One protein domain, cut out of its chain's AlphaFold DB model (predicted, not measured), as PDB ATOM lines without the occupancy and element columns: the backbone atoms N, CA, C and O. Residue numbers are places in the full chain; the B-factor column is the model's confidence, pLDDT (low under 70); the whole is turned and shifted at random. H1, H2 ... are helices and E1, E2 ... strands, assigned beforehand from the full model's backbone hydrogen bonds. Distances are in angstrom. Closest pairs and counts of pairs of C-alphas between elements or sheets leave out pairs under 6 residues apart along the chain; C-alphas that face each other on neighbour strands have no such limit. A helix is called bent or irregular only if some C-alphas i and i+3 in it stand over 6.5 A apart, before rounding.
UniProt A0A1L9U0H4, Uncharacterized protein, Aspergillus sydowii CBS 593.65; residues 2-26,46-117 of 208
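What this domain is: This is residues 2 to 26 and 46 to 117 of the 208 residues of an uncharacterized protein of Aspergillus sydowii CBS 593.65 (UniProt A0A1L9U0H4). The model is a loose, flat, open frame: a small ladder of two strands, E1 and E2, makes one side, and the long helix H4 runs away from it, with only its last part, residues 106 to 113, packing near the ladder and on the short helix H1. H3 sits past one end of the ladder, and from it the long link of residues 77 to 91 folds back to the far end of H4, while residues 46 to 57, of which 50 to 57 belong to H2, stick out at another corner. The printed part has 97 residues with four named helices and two named strands, in the order E1, H1, H2, E2, H3, H4; the sheet has the order E1 - E2, antiparallel, and the class is mostly helix. The whole is loose, with a radius of gyration of the C-alphas of 15.9 A, and the C-alphas span 50 by 38 by 20 A.

How they stand to each other: E1, residues 8 to 11, and E2, residues 67 to 71, are antiparallel neighbours, with 148 degrees between their N-to-C directions. The C-alphas of Thr 9 and Val 70 face each other at 4.5 A. N 8 and O 71 are within hydrogen-bond range at 2.8 A, and so are N 10 and O 69 at 2.8 A. A tight link leads from E1 to H1, residues 12 to 16. The closest C-alphas of H1 and E2 are those of Gly 12 and Leu 68, 6.5 A apart. H1 touches H4, residues 92 to 113, but H4 does so with residues 106 to 113 alone; the closest C-alphas are those of Gly 12 and Val 110, 5.3 A apart. H4 has a kink of 29 degrees near residue 106. The closest C-alphas of E2 and H4 are those of Leu 68 and Val 110, 7.7 A apart, while E1 and H4 are apart. H2, residues 50 to 58, is close to H1 but not clearly touching, with the C-alphas of Leu 13 and Val 58 closest at 7.1 A. H2 and H4 are apart. H3, residues 73 to 76, follows E2 by a tight link and touches no helix; its closest C-alpha to E1 is that of Pro 73, 7.8 A from that of Arg 8. In H1 and H2 every O i to N i+4 pair is within hydrogen-bond range; in H4 it is 15 of 18, and H3 is too short for such a pair.

Where its parts are: E1 begins at C-alpha 8, at (21.673, -13.464, -18.649), and measures 10.0 A. H1 measures 6.3 A from C-alpha 12 to C-alpha 16. H2 begins at C-alpha 50, at (30.124, -32.589, -41.509), and measures 12.0 A. E2 measures 10.9 A and H3 5.0 A. H4 measures 30.5 A and ends at C-alpha 113, at (25.259, -31.652, -20.670). It is neither bent nor irregular, but only just: C-alphas 102 and 105 are 6.3 A apart.

The domain as a whole: The two C-alphas farthest apart are those of Arg 2 and Val 46, at 59.1 A. Residues 27 to 45 are cut out, and C-alphas 26 and 46 are 35.1 A apart across the cut, which falls in the link from H1 to H2. The link from H2 to E2 is short, and the link from H3 to H4, 15 residues, is long. Residues 46 to 57 and residues 77 to 82 stand free. The mean pLDDT of the printed part is 74.0, and 30 residues are under 70, among them residues 2 to 5, 23 to 26 and 79 to 94.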
ATOM      1  N   ARG A   2      21.439  -0.412  -4.943       43.31
ATOM      2  CA  ARG A   2      22.221  -0.976  -6.055       43.31
ATOM      3  C   ARG A   2      21.235  -1.624  -7.019       43.31
ATOM      4  O   ARG A   2      20.554  -2.564  -6.626       43.31
ATOM      5  N   THR A   3      21.145  -1.102  -8.235       49.44
ATOM      6  CA  THR A   3      20.410  -1.725  -9.336       49.44
ATOM      7  C   THR A   3      20.924  -3.153  -9.483       49.44
ATOM      8  O   THR A   3      22.126  -3.355  -9.677       49.44
ATOM      9  N   VAL A   4      20.044  -4.140  -9.314       51.97
ATOM     10  CA  VAL A   4      20.359  -5.536  -9.624       51.97
ATOM     11  C   VAL A   4      20.689  -5.548 -11.112       51.97
ATOM     12  O   VAL A   4      19.822  -5.295 -11.940       51.97
ATOM     13  N   ARG A   5      21.973  -5.702 -11.451       59.97
ATOM     14  CA  ARG A   5      22.388  -5.867 -12.845       59.97
ATOM     15  C   ARG A   5      21.799  -7.197 -13.295       59.97
ATOM     16  O   ARG A   5      22.178  -8.227 -12.740       59.97
ATOM     17  N   GLU A   6      20.851  -7.148 -14.225       72.94
ATOM     18  CA  GLU A   6      20.246  -8.339 -14.816       72.94
ATOM     19  C   GLU A   6      21.356  -9.254 -15.338       72.94
ATOM     20  O   GLU A   6      22.261  -8.821 -16.058       72.94
ATOM     21  N   PHE A   7      21.331 -10.503 -14.885       80.31
ATOM     22  CA  PHE A   7      22.200 -11.556 -15.380       80.31
ATOM     23  C   PHE A   7      21.462 -12.298 -16.492       80.31
ATOM     24  O   PHE A   7      20.255 -12.519 -16.409       80.31
ATOM     25  N   ARG A   8      22.193 -12.676 -17.536       85.44
ATOM     26  CA  ARG A   8      21.673 -13.464 -18.649       85.44
ATOM     27  C   ARG A   8      22.084 -14.912 -18.445       85.44
ATOM     28  O   ARG A   8      23.269 -15.200 -18.333       85.44
ATOM     29  N   THR A   9      21.126 -15.824 -18.391       88.12
ATOM     30  CA  THR A   9      21.402 -17.262 -18.419       88.12
ATOM     31  C   THR A   9      21.521 -17.734 -19.867       88.12
ATOM     32  O   THR A   9      20.824 -17.219 -20.740       88.12
ATOM     33  N   LEU A  10      22.416 -18.689 -20.128       88.06
ATOM     34  CA  LEU A  10      22.669 -19.229 -21.464       88.06
ATOM     35  C   LEU A  10      22.372 -20.730 -21.516       88.06
ATOM     36  O   LEU A  10      22.851 -21.487 -20.667       88.06
ATOM     37  N   THR A  11      21.604 -21.157 -22.517       90.44
ATOM     38  CA  THR A  11      21.385 -22.572 -22.862       90.44
ATOM     39  C   THR A  11      22.518 -23.113 -23.738       90.44
ATOM     40  O   THR A  11      23.321 -22.346 -24.273       90.44
ATOM     41  N   GLY A  12      22.573 -24.435 -23.931       86.75
ATOM     42  CA  GLY A  12      23.562 -25.050 -24.823       86.75
ATOM     43  C   GLY A  12      23.498 -24.515 -26.256       86.75
ATOM     44  O   GLY A  12      24.537 -24.221 -26.837       86.75
ATOM     45  N   LEU A  13      22.293 -24.293 -26.790       88.25
ATOM     46  CA  LEU A  13      22.122 -23.691 -28.113       88.25
ATOM     47  C   LEU A  13      22.711 -22.279 -28.169       88.25
ATOM     48  O   LEU A  13      23.478 -21.977 -29.069       88.25
ATOM     49  N   GLN A  14      22.402 -21.429 -27.185       87.88
ATOM     50  CA  GLN A  14      22.904 -20.049 -27.156       87.88
ATOM     51  C   GLN A  14      24.432 -19.987 -27.040       87.88
ATOM     52  O   GLN A  14      25.056 -19.081 -27.586       87.88
ATOM     53  N   ILE A  15      25.032 -20.954 -26.343       86.88
ATOM     54  CA  ILE A  15      26.487 -21.097 -26.250       86.88
ATOM     55  C   ILE A  15      27.090 -21.469 -27.612       86.88
ATOM     56  O   ILE A  15      28.108 -20.898 -27.985       86.88
ATOM     57  N   LEU A  16      26.475 -22.398 -28.354       86.75
ATOM     58  CA  LEU A  16      26.986 -22.875 -29.648       86.75
ATOM     59  C   LEU A  16      26.686 -21.939 -30.826       86.75
ATOM     60  O   LEU A  16      27.445 -21.919 -31.787       86.75
ATOM     61  N   ASP A  17      25.599 -21.174 -30.751       85.62
ATOM     62  CA  ASP A  17      25.177 -20.210 -31.776       85.62
ATOM     63  C   ASP A  17      25.946 -18.879 -31.678       85.62
ATOM     64  O   ASP A  17      25.872 -18.017 -32.553       85.62
ATOM     65  N   THR A  18      26.718 -18.692 -30.603       81.31
ATOM     66  CA  THR A  18      27.587 -17.525 -30.473       81.31
ATOM     67  C   THR A  18      28.806 -17.702 -31.385       81.31
ATOM     68  O   THR A  18      29.545 -18.676 -31.220       81.31
ATOM     69  N   PRO A  19      29.065 -16.775 -32.328       79.56
ATOM     70  CA  PRO A  19      30.234 -16.872 -33.190       79.56
ATOM     71  C   PRO A  19      31.516 -16.819 -32.358       79.56
ATOM     72  O   PRO A  19      31.597 -16.103 -31.355       79.56
ATOM     73  N   LEU A  20      32.539 -17.554 -32.799       77.06
ATOM     74  CA  LEU A  20      33.858 -17.465 -32.184       77.06
ATOM     75  C   LEU A  20      34.380 -16.019 -32.274       77.06
ATOM     76  O   LEU A  20      34.158 -15.356 -33.292       77.06
ATOM     77  N   PRO A  21      35.089 -15.521 -31.243       74.44
ATOM     78  CA  PRO A  21      35.703 -14.203 -31.296       74.44
ATOM     79  C   PRO A  21      36.632 -14.073 -32.502       74.44
ATOM     80  O   PRO A  21      37.367 -15.006 -32.836       74.44
ATOM     81  N   GLU A  22      36.636 -12.896 -33.126       73.31
ATOM     82  CA  GLU A  22      37.536 -12.616 -34.240       73.31
ATOM     83  C   GLU A  22      39.000 -12.803 -33.814       73.31
ATOM     84  O   GLU A  22      39.429 -12.396 -32.727       73.31
ATOM     85  N   ILE A  23      39.798 -13.434 -34.675       68.62
ATOM     86  CA  ILE A  23      41.226 -13.588 -34.416       68.62
ATOM     87  C   ILE A  23      41.921 -12.254 -34.663       68.62
ATOM     88  O   ILE A  23      42.207 -11.875 -35.799       68.62
ATOM     89  N   ILE A  24      42.235 -11.551 -33.572       68.69
ATOM     90  CA  ILE A  24      43.053 -10.342 -33.624       68.69
ATOM     91  C   ILE A  24      44.457 -10.734 -34.095       68.69
ATOM     92  O   ILE A  24      45.249 -11.309 -33.347       68.69
ATOM     93  N   THR A  25      44.764 -10.400 -35.347       65.94
ATOM     94  CA  THR A  25      46.089 -10.577 -35.950       65.94
ATOM     95  C   THR A  25      46.656  -9.229 -36.383       65.94
ATOM     96  O   THR A  25      45.915  -8.295 -36.692       65.94
ATOM     97  N   ARG A  26      47.987  -9.115 -36.430       64.81
ATOM     98  CA  ARG A  26      48.678  -7.983 -37.063       64.81
ATOM     99  C   ARG A  26      49.356  -8.431 -38.346       64.81
ATOM    100  O   ARG A  26      49.997  -9.480 -38.391       64.81
ATOM    101  N   VAL A  46      36.913 -37.779 -50.399       69.31
ATOM    102  CA  VAL A  46      35.459 -37.622 -50.481       69.31
ATOM    103  C   VAL A  46      35.042 -36.391 -49.691       69.31
ATOM    104  O   VAL A  46      35.674 -36.044 -48.693       69.31
ATOM    105  N   HIS A  47      33.986 -35.728 -50.150       71.81
ATOM    106  CA  HIS A  47      33.378 -34.644 -49.398       71.81
ATOM    107  C   HIS A  47      32.676 -35.220 -48.165       71.81
ATOM    108  O   HIS A  47      31.819 -36.093 -48.298       71.81
ATOM    109  N   TRP A  48      33.031 -34.728 -46.981       70.88
ATOM    110  CA  TRP A  48      32.339 -35.056 -45.739       70.88
ATOM    111  C   TRP A  48      31.333 -33.937 -45.436       70.88
ATOM    112  O   TRP A  48      31.769 -32.816 -45.170       70.88
ATOM    113  N   PRO A  49      30.009 -34.190 -45.477       71.50
ATOM    114  CA  PRO A  49      28.984 -33.197 -45.135       71.50
ATOM    115  C   PRO A  49      28.878 -32.978 -43.614       71.50
ATOM    116  O   PRO A  49      27.797 -33.044 -43.032       71.50
ATOM    117  N   ILE A  50      30.014 -32.715 -42.965       74.12
ATOM    118  CA  ILE A  50      30.124 -32.589 -41.509       74.12
ATOM    119  C   ILE A  50      29.229 -31.482 -40.952       74.12
ATOM    120  O   ILE A  50      28.733 -31.610 -39.844       74.12
ATOM    121  N   GLU A  51      28.994 -30.414 -41.715       71.81
ATOM    122  CA  GLU A  51      28.121 -29.313 -41.306       71.81
ATOM    123  C   GLU A  51      26.675 -29.789 -41.126       71.81
ATOM    124  O   GLU A  51      26.080 -29.560 -40.078       71.81
ATOM    125  N   THR A  52      26.132 -30.525 -42.099       75.06
ATOM    126  CA  THR A  52      24.783 -31.100 -42.000       75.06
ATOM    127  C   THR A  52      24.688 -32.076 -40.829       75.06
ATOM    128  O   THR A  52      23.770 -31.976 -40.021       75.06
ATOM    129  N   GLU A  53      25.676 -32.965 -40.689       75.00
ATOM    130  CA  GLU A  53      25.736 -33.917 -39.573       75.00
ATOM    131  C   GLU A  53      25.834 -33.205 -38.214       75.00
ATOM    132  O   GLU A  53      25.176 -33.603 -37.253       75.00
ATOM    133  N   ALA A  54      26.625 -32.134 -38.119       74.56
ATOM    134  CA  ALA A  54      26.764 -31.341 -36.907       74.56
ATOM    135  C   ALA A  54      25.453 -30.629 -36.565       74.56
ATOM    136  O   ALA A  54      25.002 -30.729 -35.424       74.56
ATOM    137  N   HIS A  55      24.809 -29.980 -37.542       74.25
ATOM    138  CA  HIS A  55      23.508 -29.333 -37.364       74.25
ATOM    139  C   HIS A  55      22.456 -30.312 -36.856       74.25
ATOM    140  O   HIS A  55      21.754 -29.996 -35.897       74.25
ATOM    141  N   ASP A  56      22.405 -31.522 -37.411       71.31
ATOM    142  CA  ASP A  56      21.484 -32.564 -36.964       71.31
ATOM    143  C   ASP A  56      21.682 -32.952 -35.492       71.31
ATOM    144  O   ASP A  56      20.728 -33.405 -34.854       71.31
ATOM    145  N   VAL A  57      22.883 -32.776 -34.935       69.38
ATOM    146  CA  VAL A  57      23.197 -33.059 -33.525       69.38
ATOM    147  C   VAL A  57      22.946 -31.847 -32.624       69.38
ATOM    148  O   VAL A  57      22.502 -32.024 -31.491       69.38
ATOM    149  N   VAL A  58      23.188 -30.625 -33.107       71.44
ATOM    150  CA  VAL A  58      23.027 -29.380 -32.327       71.44
ATOM    151  C   VAL A  58      21.663 -28.702 -32.508       71.44
ATOM    152  O   VAL A  58      21.470 -27.571 -32.063       71.44
ATOM    153  N   PHE A  59      20.703 -29.381 -33.141       76.19
ATOM    154  CA  PHE A  59      19.341 -28.876 -33.314       76.19
ATOM    155  C   PHE A  59      18.698 -28.531 -31.963       76.19
ATOM    156  O   PHE A  59      18.771 -29.318 -31.018       76.19
ATOM    157  N   ALA A  60      18.027 -27.376 -31.889       67.19
ATOM    158  CA  ALA A  60      17.455 -26.829 -30.653       67.19
ATOM    159  C   ALA A  60      16.607 -27.845 -29.868       67.19
ATOM    160  O   ALA A  60      16.749 -27.963 -28.658       67.19
ATOM    161  N   GLU A  61      15.791 -28.628 -30.575       74.88
ATOM    162  CA  GLU A  61      14.885 -29.641 -30.012       74.88
ATOM    163  C   GLU A  61      15.610 -30.849 -29.395       74.88
ATOM    164  O   GLU A  61      15.024 -31.605 -28.620       74.88
ATOM    165  N   LYS A  62      16.880 -31.058 -29.754       74.69
ATOM    166  CA  LYS A  62      17.720 -32.161 -29.266       74.69
ATOM    167  C   LYS A  62      18.664 -31.724 -28.153       74.69
ATOM    168  O   LYS A  62      19.223 -32.577 -27.466       74.69
ATOM    169  N   LEU A  63      18.859 -30.417 -27.982       82.06
ATOM    170  CA  LEU A  63      19.714 -29.880 -26.940       82.06
ATOM    171  C   LEU A  63      18.922 -29.681 -25.652       82.06
ATOM    172  O   LEU A  63      17.894 -29.021 -25.609       82.06
ATOM    173  N   ASN A  64      19.478 -30.203 -24.568       77.50
ATOM    174  CA  ASN A  64      19.108 -29.846 -23.210       77.50
ATOM    175  C   ASN A  64      18.890 -28.319 -23.019       77.50
ATOM    176  O   ASN A  64      19.808 -27.518 -23.210       77.50
ATOM    177  N   GLU A  65      17.683 -27.948 -22.580       81.31
ATOM    178  CA  GLU A  65      17.249 -26.564 -22.327       81.31
ATOM    179  C   GLU A  65      17.767 -25.977 -21.003       81.31
ATOM    180  O   GLU A  65      17.573 -24.792 -20.727       81.31
ATOM    181  N   HIS A  66      18.432 -26.777 -20.164       85.25
ATOM    182  CA  HIS A  66      18.996 -26.286 -18.911       85.25
ATOM    183  C   HIS A  66      20.040 -25.196 -19.175       85.25
ATOM    184  O   HIS A  66      20.864 -25.273 -20.088       85.25
ATOM    185  N   HIS A  67      20.027 -24.178 -18.319       87.31
ATOM    186  CA  HIS A  67      21.027 -23.126 -18.353       87.31
ATOM    187  C   HIS A  67      22.388 -23.675 -17.915       87.31
ATOM    188  O   HIS A  67      22.523 -24.208 -16.812       87.31
ATOM    189  N   LEU A  68      23.392 -23.525 -18.776       85.44
ATOM    190  CA  LEU A  68      24.752 -24.023 -18.558       85.44
ATOM    191  C   LEU A  68      25.726 -22.915 -18.152       85.44
ATOM    192  O   LEU A  68      26.756 -23.200 -17.546       85.44
ATOM    193  N   ALA A  69      25.409 -21.658 -18.461       84.56
ATOM    194  CA  ALA A  69      26.247 -20.517 -18.113       84.56
ATOM    195  C   ALA A  69      25.420 -19.293 -17.708       84.56
ATOM    196  O   ALA A  69      24.226 -19.189 -17.999       84.56
ATOM    197  N   VAL A  70      26.082 -18.361 -17.023       84.56
ATOM    198  CA  VAL A  70      25.527 -17.063 -16.635       84.56
ATOM    199  C   VAL A  70      26.490 -15.973 -17.071       84.56
ATOM    200  O   VAL A  70      27.657 -15.970 -16.684       84.56
ATOM    201  N   GLU A  71      25.985 -15.014 -17.830       81.31
ATOM    202  CA  GLU A  71      26.686 -13.794 -18.177       81.31
ATOM    203  C   GLU A  71      26.195 -12.630 -17.328       81.31
ATOM    204  O   GLU A  71      24.999 -12.383 -17.164       81.31
ATOM    205  N   MET A  72      27.150 -11.857 -16.824       81.81
ATOM    206  CA  MET A  72      26.875 -10.578 -16.191       81.81
ATOM    207  C   MET A  72      27.377  -9.468 -17.114       81.81
ATOM    208  O   MET A  72      28.592  -9.287 -17.204       81.81
ATOM    209  N   PRO A  73      26.499  -8.666 -17.748       72.00
ATOM    210  CA  PRO A  73      26.906  -7.632 -18.708       72.00
ATOM    211  C   PRO A  73      27.945  -6.655 -18.140       72.00
ATOM    212  O   PRO A  73      28.881  -6.227 -18.812       72.00
ATOM    213  N   GLY A  74      27.817  -6.335 -16.850       69.06
ATOM    214  CA  GLY A  74      28.745  -5.451 -16.149       69.06
ATOM    215  C   GLY A  74      30.117  -6.058 -15.833       69.06
ATOM    216  O   GLY A  74      31.034  -5.300 -15.530       69.06
ATOM    217  N   VAL A  75      30.249  -7.387 -15.877       73.12
ATOM    218  CA  VAL A  75      31.523  -8.116 -15.756       73.12
ATOM    219  C   VAL A  75      32.087  -8.381 -17.145       73.12
ATOM    220  O   VAL A  75      33.259  -8.111 -17.361       73.12
ATOM    221  N   ALA A  76      31.250  -8.801 -18.099       67.56
ATOM    222  CA  ALA A  76      31.645  -9.069 -19.479       67.56
ATOM    223  C   ALA A  76      32.322  -7.860 -20.136       67.56
ATOM    224  O   ALA A  76      33.316  -8.022 -20.829       67.56
ATOM    225  N   ASN A  77      31.851  -6.642 -19.856       70.06
ATOM    226  CA  ASN A  77      32.447  -5.412 -20.387       70.06
ATOM    227  C   ASN A  77      33.695  -4.932 -19.626       70.06
ATOM    228  O   ASN A  77      34.367  -4.005 -20.080       70.06
ATOM    229  N   HIS A  78      34.030  -5.540 -18.487       74.88
ATOM    230  CA  HIS A  78      35.183  -5.142 -17.685       74.88
ATOM    231  C   HIS A  78      36.501  -5.509 -18.401       74.88
ATOM    232  O   HIS A  78      36.587  -6.593 -18.981       74.88
ATOM    233  N   PRO A  79      37.554  -4.668 -18.348       66.94
ATOM    234  CA  PRO A  79      38.848  -4.971 -18.975       66.94
ATOM    235  C   PRO A  79      39.476  -6.283 -18.490       66.94
ATOM    236  O   PRO A  79      40.127  -6.980 -19.253       66.94
ATOM    237  N   CYS A  80      39.229  -6.638 -17.227       64.19
ATOM    238  CA  CYS A  80      39.688  -7.890 -16.619       64.19
ATOM    239  C   CYS A  80      38.683  -9.047 -16.755       64.19
ATOM    240  O   CYS A  80      38.755  -9.993 -15.975       64.19
ATOM    241  N   SER A  81      37.697  -8.967 -17.655       67.94
ATOM    242  CA  SER A  81      36.762 -10.078 -17.852       67.94
ATOM    243  C   SER A  81      37.493 -11.302 -18.390       67.94
ATOM    244  O   SER A  81      38.208 -11.198 -19.384       67.94
ATOM    245  N   ASN A  82      37.242 -12.466 -17.789       62.19
ATOM    246  CA  ASN A  82      37.747 -13.751 -18.279       62.19
ATOM    247  C   ASN A  82      37.019 -14.225 -19.550       62.19
ATOM    248  O   ASN A  82      37.485 -15.148 -20.210       62.19
ATOM    249  N   THR A  83      35.873 -13.614 -19.878       63.53
ATOM    250  CA  THR A  83      35.140 -13.862 -21.133       63.53
ATOM    251  C   THR A  83      35.641 -13.002 -22.286       63.53
ATOM    252  O   THR A  83      35.261 -13.229 -23.430       63.53
ATOM    253  N   ARG A  84      36.475 -11.995 -21.998       64.69
ATOM    254  CA  ARG A  84      37.139 -11.204 -23.028       64.69
ATOM    255  C   ARG A  84      38.504 -11.789 -23.293       64.69
ATOM    256  O   ARG A  84      39.204 -12.248 -22.393       64.69
ATOM    257  N   GLU A  85      38.895 -11.696 -24.543       63.25
ATOM    258  CA  GLU A  85      40.236 -12.034 -24.947       63.25
ATOM    259  C   GLU A  85      41.228 -10.992 -24.428       63.25
ATOM    260  O   GLU A  85      41.088  -9.797 -24.691       63.25
ATOM    261  N   GLN A  86      42.208 -11.451 -23.652       62.69
ATOM    262  CA  GLN A  86      43.243 -10.599 -23.054       62.69
ATOM    263  C   GLN A  86      44.617 -10.786 -23.707       62.69
ATOM    264  O   GLN A  86      45.542 -10.031 -23.417       62.69
ATOM    265  N   TYR A  87      44.748 -11.772 -24.595       59.16
ATOM    266  CA  TYR A  87      46.006 -12.139 -25.233       59.16
ATOM    267  C   TYR A  87      45.975 -11.752 -26.708       59.16
ATOM    268  O   TYR A  87      45.028 -12.068 -27.420       59.16
ATOM    269  N   ILE A  88      47.022 -11.065 -27.164       58.44
ATOM    270  CA  ILE A  88      47.259 -10.821 -28.588       58.44
ATOM    271  C   ILE A  88      48.089 -11.991 -29.099       58.44
ATOM    272  O   ILE A  88      49.106 -12.323 -28.500       58.44
ATOM    273  N   CYS A  89      47.653 -12.593 -30.201       60.44
ATOM    274  CA  CYS A  89      48.324 -13.738 -30.791       60.44
ATOM    275  C   CYS A  89      49.667 -13.339 -31.423       60.44
ATOM    276  O   CYS A  89      49.687 -12.521 -32.348       60.44
ATOM    277  N   GLY A  90      50.764 -13.939 -30.957       55.72
ATOM    278  CA  GLY A  90      52.098 -13.789 -31.540       55.72
ATOM    279  C   GLY A  90      52.682 -15.076 -32.127       55.72
ATOM    280  O   GLY A  90      53.552 -14.990 -32.992       55.72
ATOM    281  N   ASP A  91      52.214 -16.248 -31.689       63.44
ATOM    282  CA  ASP A  91      52.726 -17.550 -32.128       63.44
ATOM    283  C   ASP A  91      51.648 -18.658 -32.183       63.44
ATOM    284  O   ASP A  91      50.470 -18.443 -31.884       63.44
ATOM    285  N   ASP A  92      52.050 -19.869 -32.589       64.62
ATOM    286  CA  ASP A  92      51.166 -21.036 -32.654       64.62
ATOM    287  C   ASP A  92      50.557 -21.410 -31.297       64.62
ATOM    288  O   ASP A  92      49.386 -21.794 -31.246       64.62
ATOM    289  N   ALA A  93      51.308 -21.276 -30.198       68.56
ATOM    290  CA  ALA A  93      50.845 -21.619 -28.854       68.56
ATOM    291  C   ALA A  93      49.652 -20.752 -28.429       68.56
ATOM    292  O   ALA A  93      48.683 -21.281 -27.872       68.56
ATOM    293  N   ASP A  94      49.678 -19.465 -28.769       69.38
ATOM    294  CA  ASP A  94      48.589 -18.531 -28.487       69.38
ATOM    295  C   ASP A  94      47.300 -18.902 -29.240       69.38
ATOM    296  O   ASP A  94      46.207 -18.883 -28.665       69.38
ATOM    297  N   VAL A  95      47.405 -19.304 -30.513       70.94
ATOM    298  CA  VAL A  95      46.241 -19.739 -31.311       70.94
ATOM    299  C   VAL A  95      45.651 -21.030 -30.769       70.94
ATOM    300  O   VAL A  95      44.430 -21.134 -30.625       70.94
ATOM    301  N   TYR A  96      46.501 -21.998 -30.413       73.44
ATOM    302  CA  TYR A  96      46.055 -23.230 -29.769       73.44
ATOM    303  C   TYR A  96      45.253 -22.930 -28.503       73.44
ATOM    304  O   TYR A  96      44.140 -23.434 -28.346       73.44
ATOM    305  N   ALA A  97      45.792 -22.093 -27.613       73.75
ATOM    306  CA  ALA A  97      45.139 -21.746 -26.356       73.75
ATOM    307  C   ALA A  97      43.767 -21.095 -26.588       73.75
ATOM    308  O   ALA A  97      42.782 -21.476 -25.951       73.75
ATOM    309  N   ARG A  98      43.670 -20.180 -27.558       74.94
ATOM    310  CA  ARG A  98      42.409 -19.522 -27.919       74.94
ATOM    311  C   ARG A  98      41.375 -20.472 -28.498       74.94
ATOM    312  O   ARG A  98      40.209 -20.369 -28.123       74.94
ATOM    313  N   PHE A  99      41.770 -21.379 -29.386       76.81
ATOM    314  CA  PHE A  99      40.848 -22.366 -29.946       76.81
ATOM    315  C   PHE A  99      40.321 -23.307 -28.854       76.81
ATOM    316  O   PHE A  99      39.118 -23.558 -28.766       76.81
ATOM    317  N   MET A 100      41.199 -23.761 -27.954       76.31
ATOM    318  CA  MET A 100      40.806 -24.571 -26.797       76.31
ATOM    319  C   MET A 100      39.802 -23.828 -25.898       76.31
ATOM    320  O   MET A 100      38.794 -24.406 -25.487       76.31
ATOM    321  N   GLN A 101      40.057 -22.551 -25.600       78.56
ATOM    322  CA  GLN A 101      39.217 -21.748 -24.709       78.56
ATOM    323  C   GLN A 101      37.869 -21.376 -25.337       78.56
ATOM    324  O   GLN A 101      36.849 -21.477 -24.664       78.56
ATOM    325  N   ASN A 102      37.855 -20.943 -26.600       79.69
ATOM    326  CA  ASN A 102      36.667 -20.343 -27.213       79.69
ATOM    327  C   ASN A 102      35.819 -21.332 -28.018       79.69
ATOM    328  O   ASN A 102      34.629 -21.098 -28.162       79.69
ATOM    329  N   ALA A 103      36.394 -22.427 -28.526       80.38
ATOM    330  CA  ALA A 103      35.649 -23.427 -29.294       80.38
ATOM    331  C   ALA A 103      35.473 -24.728 -28.506       80.38
ATOM    332  O   ALA A 103      34.352 -25.161 -28.238       80.38
ATOM    333  N   LEU A 104      36.579 -25.345 -28.084       79.50
ATOM    334  CA  LEU A 104      36.516 -26.690 -27.507       79.50
ATOM    335  C   LEU A 104      35.908 -26.713 -26.106       79.50
ATOM    336  O   LEU A 104      35.160 -27.635 -25.797       79.50
ATOM    337  N   THR A 105      36.175 -25.704 -25.274       79.12
ATOM    338  CA  THR A 105      35.593 -25.633 -23.926       79.12
ATOM    339  C   THR A 105      34.062 -25.483 -23.971       79.12
ATOM    340  O   THR A 105      33.387 -26.287 -23.323       79.12
ATOM    341  N   PRO A 106      33.478 -24.555 -24.762       84.88
ATOM    342  CA  PRO A 106      32.027 -24.486 -24.948       84.88
ATOM    343  C   PRO A 106      31.410 -25.774 -25.503       84.88
ATOM    344  O   PRO A 106      30.450 -26.287 -24.929       84.88
ATOM    345  N   VAL A 107      31.989 -26.342 -26.567       82.19
ATOM    346  CA  VAL A 107      31.485 -27.581 -27.184       82.19
ATOM    347  C   VAL A 107      31.533 -28.750 -26.201       82.19
ATOM    348  O   VAL A 107      30.567 -29.505 -26.108       82.19
ATOM    349  N   ALA A 108      32.607 -28.884 -25.418       79.06
ATOM    350  CA  ALA A 108      32.718 -29.920 -24.394       79.06
ATOM    351  C   ALA A 108      31.691 -29.728 -23.270       79.06
ATOM    352  O   ALA A 108      31.069 -30.699 -22.843       79.06
ATOM    353  N   ALA A 109      31.461 -28.490 -22.820       82.62
ATOM    354  CA  ALA A 109      30.458 -28.195 -21.800       82.62
ATOM    355  C   ALA A 109      29.046 -28.588 -22.262       82.62
ATOM    356  O   ALA A 109      28.315 -29.254 -21.523       82.62
ATOM    357  N   VAL A 110      28.680 -28.239 -23.501       84.69
ATOM    358  CA  VAL A 110      27.388 -28.632 -24.082       84.69
ATOM    359  C   VAL A 110      27.325 -30.141 -24.302       84.69
ATOM    360  O   VAL A 110      26.337 -30.763 -23.920       84.69
ATOM    361  N   GLY A 111      28.384 -30.755 -24.829       79.50
ATOM    362  CA  GLY A 111      28.479 -32.202 -25.013       79.50
ATOM    363  C   GLY A 111      28.272 -32.969 -23.705       79.50
ATOM    364  O   GLY A 111      27.447 -33.880 -23.650       79.50
ATOM    365  N   PHE A 112      28.926 -32.553 -22.620       78.62
ATOM    366  CA  PHE A 112      28.741 -33.147 -21.295       78.62
ATOM    367  C   PHE A 112      27.310 -33.000 -20.780       78.62
ATOM    368  O   PHE A 112      26.773 -33.962 -20.227       78.62
ATOM    369  N   ALA A 113      26.668 -31.851 -21.006       81.94
ATOM    370  CA  ALA A 113      25.259 -31.652 -20.670       81.94
ATOM    371  C   ALA A 113      24.308 -32.564 -21.473       81.94
ATOM    372  O   ALA A 113      23.224 -32.879 -20.981       81.94
ATOM    373  N   GLN A 114      24.724 -33.024 -22.661       77.31
ATOM    374  CA  GLN A 114      24.028 -34.045 -23.464       77.31
ATOM    375  C   GLN A 114      24.478 -35.487 -23.165       77.31
ATOM    376  O   GLN A 114      24.082 -36.421 -23.857       77.31
ATOM    377  N   GLY A 115      25.345 -35.705 -22.172       73.69
ATOM    378  CA  GLY A 115      25.895 -37.031 -21.872       73.69
ATOM    379  C   GLY A 115      26.969 -37.523 -22.854       73.69
ATOM    380  O   GLY A 115      27.426 -38.662 -22.736       73.69
ATOM    381  N   ILE A 116      27.431 -36.681 -23.783       74.00
ATOM    382  CA  ILE A 116      28.548 -36.963 -24.692       74.00
ATOM    383  C   ILE A 116      29.855 -36.732 -23.934       74.00
ATOM    384  O   ILE A 116      30.377 -35.627 -23.882       74.00
ATOM    385  N   LYS A 117      30.424 -37.790 -23.354       66.94
ATOM    386  CA  LYS A 117      31.647 -37.722 -22.526       66.94
ATOM    387  C   LYS A 117      32.956 -37.844 -23.318       66.94
ATOM    388  O   LYS A 117      33.953 -38.348 -22.807       66.94
TER     389      LYS A 117